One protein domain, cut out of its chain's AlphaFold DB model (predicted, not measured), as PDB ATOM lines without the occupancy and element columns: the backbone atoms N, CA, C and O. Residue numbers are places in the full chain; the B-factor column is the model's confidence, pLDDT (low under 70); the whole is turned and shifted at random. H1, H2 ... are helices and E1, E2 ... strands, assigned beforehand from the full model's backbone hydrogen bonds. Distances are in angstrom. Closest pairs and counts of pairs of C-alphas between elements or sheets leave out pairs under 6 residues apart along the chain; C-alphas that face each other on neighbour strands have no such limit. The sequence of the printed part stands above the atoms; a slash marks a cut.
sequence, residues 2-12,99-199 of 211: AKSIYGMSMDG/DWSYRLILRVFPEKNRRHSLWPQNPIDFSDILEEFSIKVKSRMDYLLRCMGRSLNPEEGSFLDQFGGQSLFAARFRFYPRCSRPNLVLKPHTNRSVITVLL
ATOM      1  N   ALA A   2     -52.200  14.921  25.872       58.66
ATOM      2  CA  ALA A   2     -51.622  13.720  26.501       58.66
ATOM      3  C   ALA A   2     -50.089  13.829  26.435       58.66
ATOM      4  O   ALA A   2     -49.571  14.162  25.368       58.66
ATOM      5  N   LYS A   3     -49.389  13.623  27.557       65.75
ATOM      6  CA  LYS A   3     -47.919  13.626  27.596       65.75
ATOM      7  C   LYS A   3     -47.371  12.415  26.823       65.75
ATOM      8  O   LYS A   3     -48.028  11.377  26.754       65.75
ATOM      9  N   SER A   4     -46.181  12.545  26.233       76.50
ATOM     10  CA  SER A   4     -45.449  11.396  25.681       76.50
ATOM     11  C   SER A   4     -44.912  10.526  26.818       76.50
ATOM     12  O   SER A   4     -44.685  11.035  27.913       76.50
ATOM     13  N   ILE A   5     -44.640   9.240  26.563       74.38
ATOM     14  CA  ILE A   5     -43.995   8.363  27.561       74.38
ATOM     15  C   ILE A   5     -42.646   8.947  27.987       74.38
ATOM     16  O   ILE A   5     -42.303   8.912  29.163       74.38
ATOM     17  N   TYR A   6     -41.894   9.525  27.049       75.31
ATOM     18  CA  TYR A   6     -40.642  10.201  27.370       75.31
ATOM     19  C   TYR A   6     -40.848  11.419  28.282       75.31
ATOM     20  O   TYR A   6     -40.132  11.562  29.262       75.31
ATOM     21  N   GLY A   7     -41.857  12.257  28.019       80.06
ATOM     22  CA  GLY A   7     -42.188  13.385  28.895       80.06
ATOM     23  C   GLY A   7     -42.585  12.921  30.297       80.06
ATOM     24  O   GLY A   7     -42.048  13.413  31.278       80.06
ATOM     25  N   MET A   8     -43.433  11.892  30.385       80.62
ATOM     26  CA  MET A   8     -43.802  11.257  31.657       80.62
ATOM     27  C   MET A   8     -42.581  10.696  32.398       80.62
ATOM     28  O   MET A   8     -42.457  10.859  33.604       80.62
ATOM     29  N   SER A   9     -41.654  10.070  31.672       83.25
ATOM     30  CA  SER A   9     -40.399   9.548  32.217       83.25
ATOM     31  C   SER A   9     -39.511  10.647  32.806       83.25
ATOM     32  O   SER A   9     -38.980  10.477  33.902       83.25
ATOM     33  N   MET A  10     -39.366  11.772  32.098       83.88
ATOM     34  CA  MET A  10     -38.552  12.910  32.540       83.88
ATOM     35  C   MET A  10     -39.166  13.635  33.741       83.88
ATOM     36  O   MET A  10     -38.430  14.074  34.620       83.88
ATOM     37  N   ASP A  11     -40.497  13.704  33.801       85.62
ATOM     38  CA  ASP A  11     -41.238  14.343  34.893       85.62
ATOM     39  C   ASP A  11     -41.404  13.430  36.126       85.62
ATOM     40  O   ASP A  11     -41.855  13.882  37.176       85.62
ATOM     41  N   GLY A  12     -41.042  12.143  36.022       80.94
ATOM     42  CA  GLY A  12     -41.222  11.159  37.096       80.94
ATOM     43  C   GLY A  12     -42.668  10.678  37.272       80.94
ATOM     44  O   GLY A  12     -42.997  10.095  38.305       80.94
ATOM     45  N   ASP A  99     -47.579   0.503  25.339       62.03
ATOM     46  CA  ASP A  99     -46.414  -0.203  25.886       62.03
ATOM     47  C   ASP A  99     -45.393   0.872  26.304       62.03
ATOM     48  O   ASP A  99     -45.210   1.832  25.555       62.03
ATOM     49  N   TRP A 100     -44.740   0.752  27.471       79.12
ATOM     50  CA  TRP A 100     -43.744   1.730  27.961       79.12
ATOM     51  C   TRP A 100     -42.422   1.617  27.189       79.12
ATOM     52  O   TRP A 100     -41.361   1.303  27.722       79.12
ATOM     53  N   SER A 101     -42.522   1.777  25.878       80.00
ATOM     54  CA  SER A 101     -41.440   1.639  24.927       80.00
ATOM     55  C   SER A 101     -41.806   2.333  23.624       80.00
ATOM     56  O   SER A 101     -42.946   2.237  23.167       80.00
ATOM     57  N   TYR A 102     -40.818   2.933  22.978       78.06
ATOM     58  CA  TYR A 102     -40.907   3.314  21.576       78.06
ATOM     59  C   TYR A 102     -40.409   2.166  20.710       78.06
ATOM     60  O   TYR A 102     -39.501   1.423  21.096       78.06
ATOM     61  N   ARG A 103     -41.022   2.001  19.536       79.62
ATOM     62  CA  ARG A 103     -40.703   0.915  18.614       79.62
ATOM     63  C   ARG A 103     -40.543   1.442  17.199       79.62
ATOM     64  O   ARG A 103     -41.473   2.032  16.664       79.62
ATOM     65  N   LEU A 104     -39.426   1.089  16.575       79.06
ATOM     66  CA  LEU A 104     -39.218   1.220  15.138       79.06
ATOM     67  C   LEU A 104     -38.999  -0.177  14.550       79.06
ATOM     68  O   LEU A 104     -38.208  -0.961  15.074       79.06
ATOM     69  N   ILE A 105     -39.732  -0.516  13.487       84.94
ATOM     70  CA  ILE A 105     -39.560  -1.779  12.758       84.94
ATOM     71  C   ILE A 105     -39.254  -1.451  11.304       84.94
ATOM     72  O   ILE A 105     -40.095  -0.883  10.613       84.94
ATOM     73  N   LEU A 106     -38.087  -1.879  10.834       86.12
ATOM     74  CA  LEU A 106     -37.647  -1.682   9.459       86.12
ATOM     75  C   LEU A 106     -37.471  -3.036   8.777       86.12
ATOM     76  O   LEU A 106     -36.830  -3.939   9.314       86.12
ATOM     77  N   ARG A 107     -38.052  -3.193   7.584       88.50
ATOM     78  CA  ARG A 107     -37.774  -4.354   6.728       88.50
ATOM     79  C   ARG A 107     -36.405  -4.165   6.086       88.50
ATOM     80  O   ARG A 107     -36.188  -3.134   5.456       88.50
ATOM     81  N   VAL A 108     -35.534  -5.162   6.229       91.94
ATOM     82  CA  VAL A 108     -34.162  -5.136   5.691       91.94
ATOM     83  C   VAL A 108     -33.924  -6.232   4.647       91.94
ATOM     84  O   VAL A 108     -33.128  -6.026   3.736       91.94
ATOM     85  N   PHE A 109     -34.669  -7.347   4.703       91.44
ATOM     86  CA  PHE A 109     -34.689  -8.356   3.639       91.44
ATOM     87  C   PHE A 109     -36.111  -8.821   3.272       91.44
ATOM     88  O   PHE A 109     -36.981  -8.890   4.150       91.44
ATOM     89  N   PRO A 110     -36.342  -9.182   1.993       90.81
ATOM     90  CA  PRO A 110     -35.417  -9.027   0.859       90.81
ATOM     91  C   PRO A 110     -35.209  -7.549   0.485       90.81
ATOM     92  O   PRO A 110     -36.043  -6.710   0.815       90.81
ATOM     93  N   GLU A 111     -34.110  -7.228  -0.203       91.62
ATOM     94  CA  GLU A 111     -33.693  -5.835  -0.472       91.62
ATOM     95  C   GLU A 111     -34.748  -5.046  -1.250       91.62
ATOM     96  O   GLU A 111     -35.081  -3.922  -0.895       91.62
ATOM     97  N   LYS A 112     -35.392  -5.698  -2.225       89.56
ATOM     98  CA  LYS A 112     -36.515  -5.139  -2.997       89.56
ATOM     99  C   LYS A 112     -37.712  -4.684  -2.147       89.56
ATOM    100  O   LYS A 112     -38.544  -3.924  -2.623       89.56
ATOM    101  N   ASN A 113     -37.820  -5.169  -0.907       86.56
ATOM    102  CA  ASN A 113     -38.888  -4.806   0.022       86.56
ATOM    103  C   ASN A 113     -38.460  -3.704   1.010       86.56
ATOM    104  O   ASN A 113     -39.250  -3.346   1.893       86.56
ATOM    105  N   ARG A 114     -37.227  -3.183   0.907       88.44
ATOM    106  CA  ARG A 114     -36.773  -2.032   1.693       88.44
ATOM    107  C   ARG A 114     -37.554  -0.796   1.262       88.44
ATOM    108  O   ARG A 114     -37.799  -0.551   0.085       88.44
ATOM    109  N   ARG A 115     -37.967  -0.007   2.249       82.50
ATOM    110  CA  ARG A 115     -38.648   1.273   2.040       82.50
ATOM    111  C   ARG A 115     -37.787   2.373   2.639       82.50
ATOM    112  O   ARG A 115     -38.082   2.827   3.739       82.50
ATOM    113  N   HIS A 116     -36.738   2.780   1.925       83.00
ATOM    114  CA  HIS A 116     -35.787   3.805   2.383       83.00
ATOM    115  C   HIS A 116     -36.457   5.126   2.765       83.00
ATOM    116  O   HIS A 116     -36.018   5.794   3.689       83.00
ATOM    117  N   SER A 117     -37.589   5.461   2.139       83.88
ATOM    118  CA  SER A 117     -38.393   6.633   2.508       83.88
ATOM    119  C   SER A 117     -38.941   6.595   3.945       83.88
ATOM    120  O   SER A 117     -39.452   7.601   4.419       83.88
ATOM    121  N   LEU A 118     -38.935   5.428   4.601       82.12
ATOM    122  CA  LEU A 118     -39.357   5.234   5.993       82.12
ATOM    123  C   LEU A 118     -38.173   5.050   6.949       82.12
ATOM    124  O   LEU A 118     -38.386   4.816   8.138       82.12
ATOM    125  N   TRP A 119     -36.946   5.052   6.436       87.12
ATOM    126  CA  TRP A 119     -35.758   4.892   7.259       87.12
ATOM    127  C   TRP A 119     -35.322   6.262   7.797       87.12
ATOM    128  O   TRP A 119     -35.460   7.262   7.087       87.12
ATOM    129  N   PRO A 120     -34.813   6.329   9.039       86.88
ATOM    130  CA  PRO A 120     -34.185   7.529   9.569       86.88
ATOM    131  C   PRO A 120     -33.111   8.079   8.628       86.88
ATOM    132  O   PRO A 120     -32.271   7.338   8.121       86.88
ATOM    133  N   GLN A 121     -33.149   9.394   8.425       84.88
ATOM    134  CA  GLN A 121     -32.113  10.150   7.710       84.88
ATOM    135  C   GLN A 121     -31.107  10.802   8.670       84.88
ATOM    136  O   GLN A 121     -30.126  11.390   8.228       84.88
ATOM    137  N   ASN A 122     -31.373  10.724   9.976       82.88
ATOM    138  CA  ASN A 122     -30.478  11.150  11.039       82.88
ATOM    139  C   ASN A 122     -30.260   9.961  11.997       82.88
ATOM    140  O   ASN A 122     -31.251   9.438  12.520       82.88
ATOM    141  N   PRO A 123     -29.014   9.516  12.226       92.25
ATOM    142  CA  PRO A 123     -27.788   9.996  11.579       92.25
ATOM    143  C   PRO A 123     -27.752   9.669  10.074       92.25
ATOM    144  O   PRO A 123     -28.456   8.771   9.610       92.25
ATOM    145  N   ILE A 124     -26.977  10.437   9.301       91.25
ATOM    146  CA  ILE A 124     -26.948  10.356   7.824       91.25
ATOM    147  C   ILE A 124     -26.492   8.983   7.309       91.25
ATOM    148  O   ILE A 124     -26.921   8.537   6.249       91.25
ATOM    149  N   ASP A 125     -25.668   8.296   8.094       93.50
ATOM    150  CA  ASP A 125     -25.108   6.969   7.842       93.50
ATOM    151  C   ASP A 125     -25.991   5.825   8.371       93.50
ATOM    152  O   ASP A 125     -25.637   4.654   8.227       93.50
ATOM    153  N   PHE A 126     -27.165   6.125   8.950       91.69
ATOM    154  CA  PHE A 126     -28.056   5.119   9.536       91.69
ATOM    155  C   PHE A 126     -28.383   3.989   8.556       91.69
ATOM    156  O   PHE A 126     -28.375   2.814   8.931       91.69
ATOM    157  N   SER A 127     -28.694   4.343   7.306       91.88
ATOM    158  CA  SER A 127     -29.092   3.361   6.295       91.88
ATOM    159  C   SER A 127     -27.943   2.420   5.959       91.88
ATOM    160  O   SER A 127     -28.119   1.206   6.047       91.88
ATOM    161  N   ASP A 128     -26.765   2.969   5.675       95.25
ATOM    162  CA  ASP A 128     -25.582   2.194   5.299       95.25
ATOM    163  C   ASP A 128     -25.163   1.246   6.433       95.25
ATOM    164  O   ASP A 128     -24.955   0.049   6.214       95.25
ATOM    165  N   ILE A 129     -25.150   1.749   7.674       95.81
ATOM    166  CA  ILE A 129     -24.848   0.950   8.867       95.81
ATOM    167  C   ILE A 129     -25.866  -0.181   9.036       95.81
ATOM    168  O   ILE A 129     -25.488  -1.327   9.296       95.81
ATOM    169  N   LEU A 130     -27.163   0.119   8.908       94.06
ATOM    170  CA  LEU A 130     -28.212  -0.881   9.087       94.06
ATOM    171  C   LEU A 130     -28.139  -1.971   8.015       94.06
ATOM    172  O   LEU A 130     -28.356  -3.145   8.326       94.06
ATOM    173  N   GLU A 131     -27.840  -1.611   6.771       95.00
ATOM    174  CA  GLU A 131     -27.669  -2.571   5.684       95.00
ATOM    175  C   GLU A 131     -26.470  -3.479   5.914       95.00
ATOM    176  O   GLU A 131     -26.628  -4.705   5.910       95.00
ATOM    177  N   GLU A 132     -25.299  -2.903   6.190       96.25
ATOM    178  CA  GLU A 132     -24.079  -3.663   6.456       96.25
ATOM    179  C   GLU A 132     -24.274  -4.616   7.643       96.25
ATOM    180  O   GLU A 132     -23.968  -5.813   7.563       96.25
ATOM    181  N   PHE A 133     -24.844  -4.106   8.739       94.25
ATOM    182  CA  PHE A 133     -25.174  -4.905   9.911       94.25
ATOM    183  C   PHE A 133     -26.135  -6.044   9.556       94.25
ATOM    184  O   PHE A 133     -25.890  -7.197   9.913       94.25
ATOM    185  N   SER A 134     -27.200  -5.748   8.808       94.19
ATOM    186  CA  SER A 134     -28.208  -6.742   8.428       94.19
ATOM    187  C   SER A 134     -27.626  -7.842   7.544       94.19
ATOM    188  O   SER A 134     -27.955  -9.009   7.753       94.19
ATOM    189  N   ILE A 135     -26.743  -7.512   6.595       94.50
ATOM    190  CA  ILE A 135     -26.049  -8.492   5.742       94.50
ATOM    191  C   ILE A 135     -25.200  -9.436   6.600       94.50
ATOM    192  O   ILE A 135     -25.314 -10.660   6.480       94.50
ATOM    193  N   LYS A 136     -24.387  -8.882   7.509       94.31
ATOM    194  CA  LYS A 136     -23.526  -9.673   8.401       94.31
ATOM    195  C   LYS A 136     -24.345 -10.575   9.322       94.31
ATOM    196  O   LYS A 136     -24.036 -11.761   9.450       94.31
ATOM    197  N   VAL A 137     -25.408 -10.043   9.930       93.06
ATOM    198  CA  VAL A 137     -26.300 -10.820  10.799       93.06
ATOM    199  C   VAL A 137     -27.008 -11.911  10.007       93.06
ATOM    200  O   VAL A 137     -27.003 -13.056  10.449       93.06
ATOM    201  N   LYS A 138     -27.559 -11.609   8.826       92.12
ATOM    202  CA  LYS A 138     -28.217 -12.613   7.980       92.12
ATOM    203  C   LYS A 138     -27.268 -13.765   7.656       92.12
ATOM    204  O   LYS A 138     -27.632 -14.913   7.873       92.12
ATOM    205  N   SER A 139     -26.045 -13.470   7.212       91.94
ATOM    206  CA  SER A 139     -25.037 -14.499   6.922       91.94
ATOM    207  C   SER A 139     -24.755 -15.393   8.136       91.94
ATOM    208  O   SER A 139     -24.697 -16.617   8.009       91.94
ATOM    209  N   ARG A 140     -24.636 -14.803   9.333       91.62
ATOM    210  CA  ARG A 140     -24.455 -15.559  10.583       91.62
ATOM    211  C   ARG A 140     -25.676 -16.406  10.938       91.62
ATOM    212  O   ARG A 140     -25.500 -17.530  11.392       91.62
ATOM    213  N   MET A 141     -26.888 -15.900  10.722       91.69
ATOM    214  CA  MET A 141     -28.122 -16.645  10.986       91.69
ATOM    215  C   MET A 141     -28.324 -17.794  10.001       91.69
ATOM    216  O   MET A 141     -28.723 -18.872  10.421       91.69
ATOM    217  N   ASP A 142     -28.000 -17.599   8.723       91.19
ATOM    218  CA  ASP A 142     -28.063 -18.670   7.729       91.19
ATOM    219  C   ASP A 142     -27.096 -19.806   8.095       91.19
ATOM    220  O   ASP A 142     -27.454 -20.979   8.029       91.19
ATOM    221  N   TYR A 143     -25.883 -19.458   8.534       92.19
ATOM    222  CA  TYR A 143     -24.917 -20.430   9.042       92.19
ATOM    223  C   TYR A 143     -25.427 -21.141  10.305       92.19
ATOM    224  O   TYR A 143     -25.394 -22.366  10.377       92.19
ATOM    225  N   LEU A 144     -25.974 -20.395  11.268       91.94
ATOM    226  CA  LEU A 144     -26.551 -20.972  12.480       91.94
ATOM    227  C   LEU A 144     -27.712 -21.927  12.166       91.94
ATOM    228  O   LEU A 144     -27.777 -22.995  12.760       91.94
ATOM    229  N   LEU A 145     -28.591 -21.591  11.219       91.25
ATOM    230  CA  LEU A 145     -29.690 -22.464  10.790       91.25
ATOM    231  C   LEU A 145     -29.182 -23.778  10.186       91.25
ATOM    232  O   LEU A 145     -29.772 -24.821  10.450       91.25
ATOM    233  N   ARG A 146     -28.071 -23.751   9.440       90.94
ATOM    234  CA  ARG A 146     -27.403 -24.975   8.965       90.94
ATOM    235  C   ARG A 146     -26.877 -25.807  10.130       90.94
ATOM    236  O   ARG A 146     -27.146 -27.002  10.198       90.94
ATOM    237  N   CYS A 147     -26.197 -25.176  11.088       91.12
ATOM    238  CA  CYS A 147     -25.722 -25.863  12.290       91.12
ATOM    239  C   CYS A 147     -26.879 -26.474  13.092       91.12
ATOM    240  O   CYS A 147     -26.799 -27.635  13.469       91.12
ATOM    241  N   MET A 148     -27.977 -25.737  13.290       90.38
ATOM    242  CA  MET A 148     -29.198 -26.255  13.919       90.38
ATOM    243  C   MET A 148     -29.753 -27.451  13.144       90.38
ATOM    244  O   MET A 148     -30.115 -28.450  13.760       90.38
ATOM    245  N   GLY A 149     -29.787 -27.354  11.809       89.56
ATOM    246  CA  GLY A 149     -30.163 -28.432  10.897       89.56
ATOM    247  C   GLY A 149     -29.355 -29.679  11.190       89.56
ATOM    248  O   GLY A 149     -29.929 -30.672  11.601       89.56
ATOM    249  N   ARG A 150     -28.027 -29.580  11.118       88.38
ATOM    250  CA  ARG A 150     -27.095 -30.677  11.409       88.38
ATOM    251  C   ARG A 150     -27.229 -31.233  12.835       88.38
ATOM    252  O   ARG A 150     -27.100 -32.434  13.033       88.38
ATOM    253  N   SER A 151     -27.466 -30.379  13.833       86.56
ATOM    254  CA  SER A 151     -27.581 -30.790  15.240       86.56
ATOM    255  C   SER A 151     -28.906 -31.484  15.578       86.56
ATOM    256  O   SER A 151     -28.948 -32.250  16.541       86.56
ATOM    257  N   LEU A 152     -29.989 -31.185  14.850       84.94
ATOM    258  CA  LEU A 152     -31.349 -31.655  15.155       84.94
ATOM    259  C   LEU A 152     -31.935 -32.612  14.101       84.94
ATOM    260  O   LEU A 152     -32.883 -33.328  14.411       84.94
ATOM    261  N   ASN A 153     -31.410 -32.622  12.875       70.56
ATOM    262  CA  ASN A 153     -31.949 -33.327  11.709       70.56
ATOM    263  C   ASN A 153     -30.790 -33.905  10.854       70.56
ATOM    264  O   ASN A 153     -29.730 -33.285  10.775       70.56
ATOM    265  N   PRO A 154     -30.933 -35.056  10.166       66.19
ATOM    266  CA  PRO A 154     -29.911 -35.544   9.230       66.19
ATOM    267  C   PRO A 154     -29.605 -34.614   8.044       66.19
ATOM    268  O   PRO A 154     -28.514 -34.701   7.486       66.19
ATOM    269  N   GLU A 155     -30.528 -33.731   7.641       82.69
ATOM    270  CA  GLU A 155     -30.332 -32.831   6.496       82.69
ATOM    271  C   GLU A 155     -30.056 -31.381   6.933       82.69
ATOM    272  O   GLU A 155     -30.945 -30.652   7.384       82.69
ATOM    273  N   GLU A 156     -28.808 -30.943   6.742       80.62
ATOM    274  CA  GLU A 156     -28.287 -29.630   7.152       80.62
ATOM    275  C   GLU A 156     -29.049 -28.432   6.550       80.62
ATOM    276  O   GLU A 156     -29.199 -27.399   7.202       80.62
ATOM    277  N   GLY A 157     -29.546 -28.554   5.315       81.12
ATOM    278  CA  GLY A 157     -30.244 -27.480   4.592       81.12
ATOM    279  C   GLY A 157     -31.718 -27.300   4.962       81.12
ATOM    280  O   GLY A 157     -32.287 -26.239   4.704       81.12
ATOM    281  N   SER A 158     -32.313 -28.283   5.642       84.25
ATOM    282  CA  SER A 158     -33.770 -28.420   5.784       84.25
ATOM    283  C   SER A 158     -34.488 -27.205   6.387       84.25
ATOM    284  O   SER A 158     -35.631 -26.919   6.029       84.25
ATOM    285  N   PHE A 159     -33.847 -26.452   7.288       85.88
ATOM    286  CA  PHE A 159     -34.429 -25.214   7.819       85.88
ATOM    287  C   PHE A 159     -34.392 -24.065   6.813       85.88
ATOM    288  O   PHE A 159     -35.343 -23.291   6.742       85.88
ATOM    289  N   LEU A 160     -33.313 -23.930   6.041       85.50
ATOM    290  CA  LEU A 160     -33.179 -22.855   5.060       85.50
ATOM    291  C   LEU A 160     -34.123 -23.046   3.873       85.50
ATOM    292  O   LEU A 160     -34.710 -22.073   3.392       85.50
ATOM    293  N   ASP A 161     -34.307 -24.292   3.448       85.00
ATOM    294  CA  ASP A 161     -35.137 -24.638   2.296       85.00
ATOM    295  C   ASP A 161     -36.620 -24.314   2.533       85.00
ATOM    296  O   ASP A 161     -37.323 -23.896   1.611       85.00
ATOM    297  N   GLN A 162     -37.077 -24.360   3.792       83.69
ATOM    298  CA  GLN A 162     -38.432 -23.942   4.183       83.69
ATOM    299  C   GLN A 162     -38.726 -22.465   3.887       83.69
ATOM    300  O   GLN A 162     -39.891 -22.083   3.769       83.69
ATOM    301  N   PHE A 163     -37.700 -21.620   3.740       76.94
ATOM    302  CA  PHE A 163     -37.884 -20.211   3.385       76.94
ATOM    303  C   PHE A 163     -37.983 -19.966   1.877       76.94
ATOM    304  O   PHE A 163     -38.217 -18.824   1.480       76.94
ATOM    305  N   GLY A 164     -37.783 -20.983   1.028       71.19
ATOM    306  CA  GLY A 164     -37.908 -20.857  -0.431       71.19
ATOM    307  C   GLY A 164     -37.037 -19.746  -1.034       71.19
ATOM    308  O   GLY A 164     -37.452 -19.060  -1.967       71.19
ATOM    309  N   GLY A 165     -35.867 -19.486  -0.438       70.12
ATOM    310  CA  GLY A 165     -34.970 -18.395  -0.837       70.12
ATOM    311  C   GLY A 165     -35.462 -16.978  -0.494       70.12
ATOM    312  O   GLY A 165     -34.819 -16.003  -0.879       70.12
ATOM    313  N   GLN A 166     -36.571 -16.828   0.239       72.94
ATOM    314  CA  GLN A 166     -37.160 -15.537   0.617       72.94
ATOM    315  C   GLN A 166     -37.149 -15.313   2.134       72.94
ATOM    316  O   GLN A 166     -38.187 -15.128   2.771       72.94
ATOM    317  N   SER A 167     -35.957 -15.278   2.732       79.88
ATOM    318  CA  SER A 167     -35.810 -14.964   4.156       79.88
ATOM    319  C   SER A 167     -36.293 -13.537   4.449       79.88
ATOM    320  O   SER A 167     -35.694 -12.550   4.013       79.88
ATOM    321  N   LEU A 168     -37.382 -13.424   5.211       86.31
ATOM    322  CA  LEU A 168     -37.884 -12.147   5.706       86.31
ATOM    323  C   LEU A 168     -37.099 -11.743   6.949       86.31
ATOM    324  O   LEU A 168     -37.160 -12.415   7.976       86.31
ATOM    325  N   PHE A 169     -36.410 -10.610   6.869       90.12
ATOM    326  CA  PHE A 169     -35.644 -10.080   7.990       90.12
ATOM    327  C   PHE A 169     -36.089  -8.652   8.291       90.12
ATOM    328  O   PHE A 169     -36.264  -7.825   7.386       90.12
ATOM    329  N   ALA A 170     -36.292  -8.368   9.573       88.38
ATOM    330  CA  ALA A 170     -36.700  -7.057  10.048       88.38
ATOM    331  C   ALA A 170     -35.859  -6.649  11.256       88.38
ATOM    332  O   ALA A 170     -35.768  -7.399  12.229       88.38
ATOM    333  N   ALA A 171     -35.307  -5.441  11.206       89.56
ATOM    334  CA  ALA A 171     -34.675  -4.807  12.348       89.56
ATOM    335  C   ALA A 171     -35.757  -4.206  13.249       89.56
ATOM    336  O   ALA A 171     -36.685  -3.545  12.774       89.56
ATOM    337  N   ARG A 172     -35.665  -4.471  14.554       89.19
ATOM    338  CA  ARG A 172     -36.597  -3.958  15.562       89.19
ATOM    339  C   ARG A 172     -35.810  -3.169  16.595       89.19
ATOM    340  O   ARG A 172     -35.104  -3.761  17.400       89.19
ATOM    341  N   PHE A 173     -35.988  -1.857  16.599       86.50
ATOM    342  CA  PHE A 173     -35.419  -0.974  17.607       86.50
ATOM    343  C   PHE A 173     -36.455  -0.779  18.704       86.50
ATOM    344  O   PHE A 173     -37.631  -0.511  18.424       86.50
ATOM    345  N   ARG A 174     -36.030  -0.949  19.953       85.62
ATOM    346  CA  ARG A 174     -36.853  -0.697  21.131       85.62
ATOM    347  C   ARG A 174     -36.119   0.287  22.019       85.62
ATOM    348  O   ARG A 174     -34.968   0.050  22.357       85.62
ATOM    349  N   PHE A 175     -36.801   1.353  22.403       85.12
ATOM    350  CA  PHE A 175     -36.296   2.308  23.377       85.12
ATOM    351  C   PHE A 175     -37.218   2.307  24.584       85.12
ATOM    352  O   PHE A 175     -38.429   2.474  24.431       85.12
ATOM    353  N   TYR A 176     -36.652   2.099  25.768       86.75
ATOM    354  CA  TYR A 176     -37.386   2.028  27.027       86.75
ATOM    355  C   TYR A 176     -37.015   3.239  27.891       86.75
ATOM    356  O   TYR A 176     -35.937   3.253  28.489       86.75
ATOM    357  N   PRO A 177     -37.874   4.270  27.971       85.56
ATOM    358  CA  PRO A 177     -37.680   5.367  28.912       85.56
ATOM    359  C   PRO A 177     -37.692   4.861  30.358       85.56
ATOM    360  O   PRO A 177     -38.331   3.849  30.665       85.56
ATOM    361  N   ARG A 178     -37.054   5.596  31.278       86.62
ATOM    362  CA  ARG A 178     -37.109   5.279  32.716       86.62
ATOM    363  C   ARG A 178     -38.562   5.194  33.184       86.62
ATOM    364  O   ARG A 178     -39.403   5.980  32.751       86.62
ATOM    365  N   CYS A 179     -38.855   4.237  34.054       84.25
ATOM    366  CA  CYS A 179     -40.198   4.001  34.571       84.25
ATOM    367  C   CYS A 179     -40.161   3.983  36.096       84.25
ATOM    368  O   CYS A 179     -39.341   3.274  36.674       84.25
ATOM    369  N   SER A 180     -41.078   4.706  36.737       84.62
ATOM    370  CA  SER A 180     -41.276   4.674  38.192       84.62
ATOM    371  C   SER A 180     -41.874   3.344  38.676       84.62
ATOM    372  O   SER A 180     -41.679   2.959  39.825       84.62
ATOM    373  N   ARG A 181     -42.570   2.602  37.797       82.19
ATOM    374  CA  ARG A 181     -43.193   1.297  38.092       82.19
ATOM    375  C   ARG A 181     -42.879   0.245  37.010       82.19
ATOM    376  O   ARG A 181     -43.777  -0.161  36.265       82.19
ATOM    377  N   PRO A 182     -41.623  -0.233  36.904       77.88
ATOM    378  CA  PRO A 182     -41.188  -1.132  35.826       77.88
ATOM    379  C   PRO A 182     -41.966  -2.460  35.775       77.88
ATOM    380  O   PRO A 182     -42.209  -2.994  34.695       77.88
ATOM    381  N   ASN A 183     -42.454  -2.947  36.920       77.06
ATOM    382  CA  ASN A 183     -43.194  -4.211  37.018       77.06
ATOM    383  C   ASN A 183     -44.595  -4.178  36.375       77.06
ATOM    384  O   ASN A 183     -45.220  -5.224  36.225       77.06
ATOM    385  N   LEU A 184     -45.114  -3.000  36.009       73.50
ATOM    386  CA  LEU A 184     -46.482  -2.848  35.491       73.50
ATOM    387  C   LEU A 184     -46.549  -2.639  33.972       73.50
ATOM    388  O   LEU A 184     -47.637  -2.615  33.386       73.50
ATOM    389  N   VAL A 185     -45.400  -2.459  33.318       72.81
ATOM    390  CA  VAL A 185     -45.372  -1.901  31.962       72.81
ATOM    391  C   VAL A 185     -45.056  -2.901  30.856       72.81
ATOM    392  O   VAL A 185     -45.601  -2.757  29.759       72.81
ATOM    393  N   LEU A 186     -44.264  -3.941  31.132       75.00
ATOM    394  CA  LEU A 186     -43.912  -4.977  30.157       75.00
ATOM    395  C   LEU A 186     -44.696  -6.267  30.404       75.00
ATOM    396  O   LEU A 186     -45.030  -6.604  31.536       75.00
ATOM    397  N   LYS A 187     -45.010  -6.987  29.321       77.88
ATOM    398  CA  LYS A 187     -45.723  -8.268  29.368       77.88
ATOM    399  C   LYS A 187     -44.829  -9.410  28.868       77.88
ATOM    400  O   LYS A 187     -44.160  -9.238  27.839       77.88
ATOM    401  N   PRO A 188     -44.866 -10.580  29.529       82.50
ATOM    402  CA  PRO A 188     -44.269 -11.799  28.996       82.50
ATOM    403  C   PRO A 188     -44.834 -12.122  27.609       82.50
ATOM    404  O   PRO A 188     -46.029 -11.954  27.361       82.50
ATOM    405  N   HIS A 189     -43.975 -12.567  26.694       84.06
ATOM    406  CA  HIS A 189     -44.369 -13.009  25.358       84.06
ATOM    407  C   HIS A 189     -43.333 -13.969  24.774       84.06
ATOM    408  O   HIS A 189     -42.169 -13.956  25.169       84.06
ATOM    409  N   THR A 190     -43.755 -14.751  23.782       83.12
ATOM    410  CA  THR A 190     -42.861 -15.496  22.895       83.12
ATOM    411  C   THR A 190     -42.698 -14.758  21.568       83.12
ATOM    412  O   THR A 190     -43.556 -13.972  21.142       83.12
ATOM    413  N   ASN A 191     -41.571 -14.990  20.900       83.75
ATOM    414  CA  ASN A 191     -41.337 -14.454  19.567       83.75
ATOM    415  C   ASN A 191     -42.017 -15.328  18.509       83.75
ATOM    416  O   ASN A 191     -42.060 -16.545  18.627       83.75
ATOM    417  N   ARG A 192     -42.522 -14.690  17.447       82.94
ATOM    418  CA  ARG A 192     -43.077 -15.374  16.262       82.94
ATOM    419  C   ARG A 192     -42.055 -15.558  15.131       82.94
ATOM    420  O   ARG A 192     -42.411 -16.043  14.066       82.94
ATOM    421  N   SER A 193     -40.828 -15.074  15.314       87.19
ATOM    422  CA  SER A 193     -39.716 -15.258  14.378       87.19
ATOM    423  C   SER A 193     -39.052 -16.614  14.597       87.19
ATOM    424  O   SER A 193     -39.091 -17.144  15.700       87.19
ATOM    425  N   VAL A 194     -38.405 -17.129  13.551       89.06
ATOM    426  CA  VAL A 194     -37.605 -18.363  13.613       89.06
ATOM    427  C   VAL A 194     -36.400 -18.157  14.527       89.06
ATOM    428  O   VAL A 194     -36.197 -18.910  15.469       89.06
ATOM    429  N   ILE A 195     -35.635 -17.088  14.286       90.56
ATOM    430  CA  ILE A 195     -34.549 -16.641  15.157       90.56
ATOM    431  C   ILE A 195     -34.722 -15.145  15.423       90.56
ATOM    432  O   ILE A 195     -35.100 -14.375  14.535       90.56
ATOM    433  N   THR A 196     -34.434 -14.731  16.656       92.00
ATOM    434  CA  THR A 196     -34.280 -13.324  17.036       92.00
ATOM    435  C   THR A 196     -32.865 -13.115  17.548       92.00
ATOM    436  O   THR A 196     -32.469 -13.754  18.517       92.00
ATOM    437  N   VAL A 197     -32.137 -12.181  16.940       92.88
ATOM    438  CA  VAL A 197     -30.864 -11.687  17.475       92.88
ATOM    439  C   VAL A 197     -31.150 -10.420  18.264       92.88
ATOM    440  O   VAL A 197     -31.781  -9.500  17.742       92.88
ATOM    441  N   LEU A 198     -30.707 -10.383  19.517       92.00
ATOM    442  CA  LEU A 198     -30.823  -9.210  20.370       92.00
ATOM    443  C   LEU A 198     -29.441  -8.588  20.562       92.00
ATOM    444  O   LEU A 198     -28.529  -9.251  21.048       92.00
ATOM    445  N   LEU A 199     -29.318  -7.312  20.207       90.94
ATOM    446  CA  LEU A 199     -28.205  -6.459  20.609       90.94
ATOM    447  C   LEU A 199     -28.724  -5.535  21.713       90.94
ATOM    448  O   LEU A 199     -29.690  -4.807  21.490       90.94
TER     449      LEU A 199
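AT A GLANCE: This is residues 2 to 12 and 99 to 199 of the 211 residues of an uncharacterized protein of Arachis hypogaea (UniProt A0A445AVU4). A narrow ribbon of two antiparallel strands, E1 and E2, forms the middle of a flat, loose structure, and the first part of the long helix H2 crosses over one face of it. The far part of H2 and the short H3 make one end of the long axis, small H1 lies toward the other, and residues 176 to 199 fold back from beyond the end of E2. The printed part has 112 residues with three named helices and two named strands, in the order H1, E1, H2, H3, E2; the class is mixed, helices and strands, with under half of the residues in named elements. The radius of gyration of the C-alphas is 18.0 A, and the spans are 56 by 35 by 18 A.

IN THESE COORDINATES: E1 is residues 102 to 109, 22.3 A long, and E2 is residues 169 to 175, 19.8 A. H2, residues 126 to 152, measures 37.3 A from C-alpha 126 at (-28.056, 5.119, 9.536) to C-alpha 152 at (-31.349, -31.655, 15.155). H3 is residues 158 to 161, 5.3 A. H1 is residues 5 to 11, 9.9 A, with C-alpha 5 at (-43.995, 8.363, 27.561).

HOW THE PARTS SIT: E1 and E2 are antiparallel at 163 degrees, with N 104 and O 173 at 3.0 A and N 173 and O 104 at 2.8 A, within hydrogen-bond range. The closest C-alphas of E1 and H2, Val 108 and Ser 134, are 6.7 A apart. H2 touches H3 with residues 142 to 149 alone, closest at the C-alphas of Gly 149 and Phe 159, 6.2 A. H1 is apart from H2, H3 and E2. In H1 and H2 every O i to N i+4 pair is within hydrogen-bond range; H3 is too short for one.

THE WHOLE: The C-alphas farthest apart, Asp 11 and Pro 154, are 57.2 A apart. Residues 13 to 98 are not printed, and C-alphas 12 and 99 are 16.8 A apart across the cut. The link E1 to H2 is long, 16 residues. Residues 121 to 126, of which 126 belongs to H2, stand free. Residues 2 to 3, 99 and 154 have pLDDT under 70.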